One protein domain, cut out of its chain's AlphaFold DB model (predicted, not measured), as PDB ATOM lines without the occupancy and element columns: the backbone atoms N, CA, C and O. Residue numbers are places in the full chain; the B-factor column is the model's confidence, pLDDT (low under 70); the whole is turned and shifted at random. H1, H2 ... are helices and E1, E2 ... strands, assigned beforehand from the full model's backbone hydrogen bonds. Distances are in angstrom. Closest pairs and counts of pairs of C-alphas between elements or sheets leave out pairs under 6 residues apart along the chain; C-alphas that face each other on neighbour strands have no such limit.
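Overview. This is residues 18 to 74 of the 87 residues of an uncharacterized protein of Chryseobacterium indoltheticum (UniProt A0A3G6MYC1). A long, thin rod of two small two-stranded ladders set end to end, joined where E2 runs on into E3. The E3 and E4 ladder makes the middle; H2 lies crosswise at one end, and short H1 with the loop of residues 29 to 39 makes the other. The printed part has 57 residues, with elements in the order E1, H1, E2, E3, H2, E4: two named helices and four named strands, in two antiparallel sheets, E1 - E2 and E3 - E4. The class is mixed, helices and strands. The whole is extended, with a radius of gyration of the C-alphas of 18.7 A and spans of 55 by 22 by 11 A.

Along the chain. E1 is residues 20 to 22, beginning at C-alpha 20 (138.980, 98.823, 77.353). H1 is residues 24 to 28 and E2 residues 40 to 42. E3, residues 44 to 48, is 12.5 A long. H2, residues 52 to 62, is 15.2 A long and begins at C-alpha 52 (112.860, 118.923, 80.928). E4, residues 69 to 73, is 12.8 A long and ends at C-alpha 73 (132.964, 104.574, 84.012).

Arrangement. E1 and E2 are antiparallel at 149 degrees, with N 21 and O 41 2.9 A apart, within hydrogen-bond range. E2 runs on into E3 across one residue, at 50 degrees; the two meet only through their link. E3 and E4 are antiparallel at 154 degrees, with N 44 and O 73 at 2.8 A and N 48 and O 69 at 3.0 A, within hydrogen-bond range. H1 and H2 are apart, as are E1 and E4. In H1 and H2 every O i to N i+4 pair is within hydrogen-bond range.

Size, cuts and confidence. The two C-alphas farthest apart, those of Ser 32 and Asp 53, are 55.2 A apart. The printed part has no cut. The link from H1 to E2, 11 residues, is long. The model's pLDDT is under 70 at residues 27 to 36.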
ATOM      1  N   GLU A  18     136.753  95.407  70.797       82.25
ATOM      2  CA  GLU A  18     136.555  95.579  72.232       82.25
ATOM      3  C   GLU A  18     137.314  96.828  72.709       82.25
ATOM      4  O   GLU A  18     138.498  97.005  72.403       82.25
ATOM      5  N   VAL A  19     136.631  97.716  73.434       80.81
ATOM      6  CA  VAL A  19     137.210  98.960  73.957       80.81
ATOM      7  C   VAL A  19     137.381  98.822  75.461       80.81
ATOM      8  O   VAL A  19     136.404  98.630  76.175       80.81
ATOM      9  N   LYS A  20     138.621  98.954  75.936       85.12
ATOM     10  CA  LYS A  20     138.980  98.823  77.353       85.12
ATOM     11  C   LYS A  20     139.702 100.058  77.865       85.12
ATOM     12  O   LYS A  20     140.332 100.786  77.094       85.12
ATOM     13  N   ILE A  21     139.649 100.269  79.175       84.12
ATOM     14  CA  ILE A  21     140.495 101.257  79.844       84.12
ATOM     15  C   ILE A  21     141.842 100.617  80.143       84.12
ATOM     16  O   ILE A  21     141.910  99.519  80.687       84.12
ATOM     17  N   PHE A  22     142.911 101.332  79.801       82.94
ATOM     18  CA  PHE A  22     144.276 100.945  80.119       82.94
ATOM     19  C   PHE A  22     144.846 101.877  81.191       82.94
ATOM     20  O   PHE A  22     145.199 103.025  80.909       82.94
ATOM     21  N   ASP A  23     144.952 101.377  82.419       80.94
ATOM     22  CA  ASP A  23     145.671 102.039  83.502       80.94
ATOM     23  C   ASP A  23     147.167 101.739  83.383       80.94
ATOM     24  O   ASP A  23     147.675 100.689  83.789       80.94
ATOM     25  N   TRP A  24     147.896 102.688  82.804       75.38
ATOM     26  CA  TRP A  24     149.332 102.558  82.593       75.38
ATOM     27  C   TRP A  24     150.113 102.361  83.899       75.38
ATOM     28  O   TRP A  24     151.115 101.653  83.887       75.38
ATOM     29  N   ARG A  25     149.672 102.931  85.031       72.00
ATOM     30  CA  ARG A  25     150.429 102.885  86.292       72.00
ATOM     31  C   ARG A  25     150.498 101.466  86.851       72.00
ATOM     32  O   ARG A  25     151.557 101.056  87.317       72.00
ATOM     33  N   LYS A  26     149.405 100.708  86.745       71.94
ATOM     34  CA  LYS A  26     149.361  99.285  87.116       71.94
ATOM     35  C   LYS A  26     150.160  98.387  86.188       71.94
ATOM     36  O   LYS A  26     150.716  97.384  86.614       71.94
ATOM     37  N   ASN A  27     150.228  98.752  84.915       69.56
ATOM     38  CA  ASN A  27     150.947  97.953  83.931       69.56
ATOM     39  C   ASN A  27     152.465  98.213  83.948       69.56
ATOM     40  O   ASN A  27     153.214  97.434  83.366       69.56
ATOM     41  N   LEU A  28     152.934  99.255  84.650       63.91
ATOM     42  CA  LEU A  28     154.362  99.547  84.824       63.91
ATOM     43  C   LEU A  28     155.049  98.740  85.931       63.91
ATOM     44  O   LEU A  28     156.261  98.567  85.871       63.91
ATOM     45  N   SER A  29     154.341  98.244  86.953       56.94
ATOM     46  CA  SER A  29     154.998  97.455  88.014       56.94
ATOM     47  C   SER A  29     155.490  96.086  87.530       56.94
ATOM     48  O   SER A  29     156.279  95.444  88.219       56.94
ATOM     49  N   GLU A  30     155.066  95.660  86.338       53.16
ATOM     50  CA  GLU A  30     155.464  94.404  85.695       53.16
ATOM     51  C   GLU A  30     156.420  94.609  84.505       53.16
ATOM     52  O   GLU A  30     156.487  93.782  83.596       53.16
ATOM     53  N   ASP A  31     157.245  95.665  84.540       50.72
ATOM     54  CA  ASP A  31     158.274  96.001  83.529       50.72
ATOM     55  C   ASP A  31     159.419  94.958  83.405       50.72
ATOM     56  O   ASP A  31     160.486  95.216  82.853       50.72
ATOM     57  N   SER A  32     159.211  93.735  83.907       55.19
ATOM     58  CA  SER A  32     160.080  92.570  83.695       55.19
ATOM     59  C   SER A  32     159.818  91.849  82.362       55.19
ATOM     60  O   SER A  32     160.377  90.780  82.115       55.19
ATOM     61  N   GLY A  33     159.011  92.440  81.471       54.19
ATOM     62  CA  GLY A  33     158.801  91.965  80.096       54.19
ATOM     63  C   GLY A  33     157.628  91.000  79.909       54.19
ATOM     64  O   GLY A  33     157.329  90.627  78.776       54.19
ATOM     65  N   ASN A  34     156.922  90.648  80.985       55.81
ATOM     66  CA  ASN A  34     155.645  89.943  80.926       55.81
ATOM     67  C   ASN A  34     154.538  90.986  81.083       55.81
ATOM     68  O   ASN A  34     154.185  91.340  82.200       55.81
ATOM     69  N   GLY A  35     154.040  91.540  79.976       58.03
ATOM     70  CA  GLY A  35     152.942  92.508  80.035       58.03
ATOM     71  C   GLY A  35     151.783  91.964  80.877       58.03
ATOM     72  O   GLY A  35     151.288  90.870  80.610       58.03
ATOM     73  N   SER A  36     151.378  92.713  81.901       66.56
ATOM     74  CA  SER A  36     150.243  92.370  82.758       66.56
ATOM     75  C   SER A  36     148.944  92.877  82.131       66.56
ATOM     76  O   SER A  36     148.942  93.857  81.389       66.56
ATOM     77  N   SER A  37     147.827  92.205  82.405       72.12
ATOM     78  CA  SER A  37     146.481  92.715  82.105       72.12
ATOM     79  C   SER A  37     145.792  93.270  83.355       72.12
ATOM     80  O   SER A  37     144.615  93.607  83.301       72.12
ATOM     81  N   ALA A  38     146.506  93.364  84.483       74.19
ATOM     82  CA  ALA A  38     145.954  93.774  85.776       74.19
ATOM     83  C   ALA A  38     145.424  95.219  85.798       74.19
ATOM     84  O   ALA A  38     144.628  95.567  86.667       74.19
ATOM     85  N   GLY A  39     145.863  96.067  84.861       75.38
ATOM     86  CA  GLY A  39     145.340  97.422  84.667       75.38
ATOM     87  C   GLY A  39     144.435  97.569  83.444       75.38
ATOM     88  O   GLY A  39     144.381  98.659  82.879       75.38
ATOM     89  N   VAL A  40     143.815  96.489  82.964       82.31
ATOM     90  CA  VAL A  40     142.887  96.519  81.826       82.31
ATOM     91  C   VAL A  40     141.466  96.297  82.335       82.31
ATOM     92  O   VAL A  40     141.160  95.220  82.836       82.31
ATOM     93  N   TYR A  41     140.604  97.302  82.182       83.25
ATOM     94  CA  TYR A  41     139.238  97.283  82.715       83.25
ATOM     95  C   TYR A  41     138.185  97.356  81.615       83.25
ATOM     96  O   TYR A  41     138.385  98.018  80.590       83.25
ATOM     97  N   GLU A  42     137.044  96.719  81.876       86.62
ATOM     98  CA  GLU A  42     135.830  96.932  81.095       86.62
ATOM     99  C   GLU A  42     135.322  98.361  81.284       86.62
ATOM    100  O   GLU A  42     135.413  98.938  82.370       86.62
ATOM    101  N   LEU A  43     134.810  98.935  80.200       87.75
ATOM    102  CA  LEU A  43     134.281 100.290  80.176       87.75
ATOM    103  C   LEU A  43     132.757 100.253  80.073       87.75
ATOM    104  O   LEU A  43     132.199  99.631  79.171       87.75
ATOM    105  N   GLU A  44     132.102 101.034  80.918       86.31
ATOM    106  CA  GLU A  44     130.696 101.382  80.789       86.31
ATOM    107  C   GLU A  44     130.552 102.781  80.186       86.31
ATOM    108  O   GLU A  44     131.238 103.733  80.572       86.31
ATOM    109  N   VAL A  45     129.647 102.906  79.214       85.69
ATOM    110  CA  VAL A  45     129.343 104.170  78.539       85.69
ATOM    111  C   VAL A  45     127.891 104.524  78.811       85.69
ATOM    112  O   VAL A  45     126.987 103.793  78.411       85.69
ATOM    113  N   ALA A  46     127.669 105.676  79.433       85.50
ATOM    114  CA  ALA A  46     126.341 106.239  79.632       85.50
ATOM    115  C   ALA A  46     126.262 107.631  79.000       85.50
ATOM    116  O   ALA A  46     127.245 108.373  78.950       85.50
ATOM    117  N   ILE A  47     125.089 107.987  78.488       87.06
ATOM    118  CA  ILE A  47     124.803 109.358  78.072       87.06
ATOM    119  C   ILE A  47     123.891 109.935  79.135       87.06
ATOM    120  O   ILE A  47     122.753 109.491  79.272       87.06
ATOM    121  N   GLU A  48     124.393 110.929  79.856       88.19
ATOM    122  CA  GLU A  48     123.580 111.641  80.822       88.19
ATOM    123  C   GLU A  48     122.717 112.643  80.054       88.19
ATOM    124  O   GLU A  48     123.222 113.507  79.323       88.19
ATOM    125  N   VAL A  49     121.400 112.488  80.172       89.94
ATOM    126  CA  VAL A  49     120.413 113.405  79.605       89.94
ATOM    127  C   VAL A  49     119.355 113.653  80.665       89.94
ATOM    128  O   VAL A  49     118.642 112.733  81.052       89.94
ATOM    129  N   LEU A  50     119.240 114.902  81.101       90.69
ATOM    130  CA  LEU A  50     118.178 115.316  82.010       90.69
ATOM    131  C   LEU A  50     116.829 115.394  81.278       90.69
ATOM    132  O   LEU A  50     116.770 115.747  80.092       90.69
ATOM    133  N   SER A  51     115.745 115.104  81.992       93.25
ATOM    134  CA  SER A  51     114.380 115.463  81.594       93.25
ATOM    135  C   SER A  51     114.189 116.985  81.585       93.25
ATOM    136  O   SER A  51     115.047 117.731  82.053       93.25
ATOM    137  N   ASP A  52     113.085 117.475  81.025       93.31
ATOM    138  CA  ASP A  52     112.860 118.923  80.928       93.31
ATOM    139  C   ASP A  52     112.702 119.579  82.311       93.31
ATOM    140  O   ASP A  52     113.351 120.591  82.569       93.31
ATOM    141  N   ASP A  53     111.986 118.935  83.239       94.88
ATOM    142  CA  ASP A  53     111.855 119.406  84.627       94.88
ATOM    143  C   ASP A  53     113.224 119.474  85.340       94.88
ATOM    144  O   ASP A  53     113.522 120.413  86.082       94.88
ATOM    145  N   GLU A  54     114.103 118.499  85.088       95.12
ATOM    146  CA  GLU A  54     115.457 118.469  85.652       95.12
ATOM    147  C   GLU A  54     116.382 119.521  85.025       95.12
ATOM    148  O   GLU A  54     117.263 120.048  85.707       95.12
ATOM    149  N   LYS A  55     116.195 119.860  83.742       94.81
ATOM    150  CA  LYS A  55     116.942 120.946  83.084       94.81
ATOM    151  C   LYS A  55     116.571 122.302  83.663       94.81
ATOM    152  O   LYS A  55     117.471 123.115  83.879       94.81
ATOM    153  N   ASP A  56     115.286 122.533  83.918       94.88
ATOM    154  CA  ASP A  56     114.809 123.773  84.530       94.88
ATOM    155  C   ASP A  56     115.399 123.922  85.937       94.88
ATOM    156  O   ASP A  56     116.031 124.938  86.240       94.88
ATOM    157  N   TYR A  57     115.346 122.857  86.744       95.19
ATOM    158  CA  TYR A  57     116.001 122.822  88.054       95.19
ATOM    159  C   TYR A  57     117.519 123.061  87.966       95.19
ATOM    160  O   TYR A  57     118.087 123.846  88.731       95.19
ATOM    161  N   TYR A  58     118.200 122.419  87.010       94.50
ATOM    162  CA  TYR A  58     119.635 122.607  86.795       94.50
ATOM    163  C   TYR A  58     119.972 124.064  86.477       94.50
ATOM    164  O   TYR A  58     120.946 124.602  87.013       94.50
ATOM    165  N   LYS A  59     119.168 124.704  85.623       95.81
ATOM    166  CA  LYS A  59     119.348 126.094  85.212       95.81
ATOM    167  C   LYS A  59     119.169 127.058  86.373       95.81
ATOM    168  O   LYS A  59     119.992 127.956  86.523       95.81
ATOM    169  N   GLU A  60     118.161 126.845  87.214       95.88
ATOM    170  CA  GLU A  60     117.949 127.647  88.425       95.88
ATOM    171  C   GLU A  60     119.123 127.537  89.407       95.88
ATOM    172  O   GLU A  60     119.551 128.540  89.975       95.88
ATOM    173  N   MET A  61     119.681 126.334  89.585       96.88
ATOM    174  CA  MET A  61     120.760 126.088  90.552       96.88
ATOM    175  C   MET A  61     122.150 126.507  90.060       96.88
ATOM    176  O   MET A  61     123.007 126.858  90.870       96.88
ATOM    177  N   ASN A  62     122.400 126.442  88.749       95.00
ATOM    178  CA  ASN A  62     123.738 126.617  88.171       95.00
ATOM    179  C   ASN A  62     123.865 127.852  87.261       95.00
ATOM    180  O   ASN A  62     124.942 128.062  86.701       95.00
ATOM    181  N   ASP A  63     122.788 128.628  87.087       95.56
ATOM    182  CA  ASP A  63     122.693 129.813  86.213       95.56
ATOM    183  C   ASP A  63     123.181 129.555  84.772       95.56
ATOM    184  O   ASP A  63     123.808 130.389  84.117       95.56
ATOM    185  N   ARG A  64     122.948 128.335  84.275       93.88
ATOM    186  CA  ARG A  64     123.336 127.919  82.922       93.88
ATOM    187  C   ARG A  64     122.485 126.766  82.417       93.88
ATOM    188  O   ARG A  64     122.044 125.925  83.195       93.88
ATOM    189  N   ASP A  65     122.323 126.686  81.101       95.31
ATOM    190  CA  ASP A  65     121.626 125.568  80.470       95.31
ATOM    191  C   ASP A  65     122.412 124.259  80.635       95.31
ATOM    192  O   ASP A  65     123.648 124.227  80.568       95.31
ATOM    193  N   TYR A  66     121.684 123.160  80.828       93.56
ATOM    194  CA  TYR A  66     122.272 121.829  80.848       93.56
ATOM    195  C   TYR A  66     122.757 121.429  79.450       93.56
ATOM    196  O   TYR A  66     122.033 121.545  78.459       93.56
ATOM    197  N   ILE A  67     123.977 120.903  79.382       91.88
ATOM    198  CA  ILE A  67     124.557 120.341  78.164       91.88
ATOM    199  C   ILE A  67     124.737 118.838  78.402       91.88
ATOM    200  O   ILE A  67     125.484 118.478  79.316       91.88
ATOM    201  N   PRO A  68     124.104 117.964  77.593       89.75
ATOM    202  CA  PRO A  68     124.308 116.525  77.685       89.75
ATOM    203  C   PRO A  68     125.780 116.160  77.558       89.75
ATOM    204  O   PRO A  68     126.520 116.738  76.751       89.75
ATOM    205  N   TRP A  69     126.201 115.166  78.322       86.31
ATOM    206  CA  TRP A  69     127.579 114.706  78.320       86.31
ATOM    207  C   TRP A  69     127.634 113.184  78.414       86.31
ATOM    208  O   TRP A  69     126.680 112.520  78.810       86.31
ATOM    209  N   ILE A  70     128.748 112.629  77.944       85.31
ATOM    210  CA  ILE A  70     128.981 111.187  77.934       85.31
ATOM    211  C   ILE A  70     129.809 110.861  79.167       85.31
ATOM    212  O   ILE A  70     130.899 111.416  79.336       85.31
ATOM    213  N   GLN A  71     129.299 109.958  79.990       85.62
ATOM    214  CA  GLN A  71     130.017 109.368  81.102       85.62
ATOM    215  C   GLN A  71     130.716 108.093  80.635       85.62
ATOM    216  O   GLN A  71     130.133 107.255  79.949       85.62
ATOM    217  N   LEU A  72     131.982 107.975  81.025       86.25
ATOM    218  CA  LEU A  72     132.807 106.787  80.867       86.25
ATOM    219  C   LEU A  72     133.177 106.321  82.276       86.25
ATOM    220  O   LEU A  72     133.843 107.067  82.994       86.25
ATOM    221  N   SER A  73     132.724 105.138  82.678       85.88
ATOM    222  CA  SER A  73     132.964 104.574  84.012       85.88
ATOM    223  C   SER A  73     133.551 103.172  83.928       85.88
ATOM    224  O   SER A  73     133.405 102.481  82.927       85.88
ATOM    225  N   PHE A  74     134.255 102.766  84.977       87.06
ATOM    226  CA  PHE A  74     134.803 101.424  85.133       87.06
ATOM    227  C   PHE A  74     134.868 101.083  86.615       87.06
ATOM    228  O   PHE A  74     135.027 101.977  87.450       87.06
TER     229      PHE A  74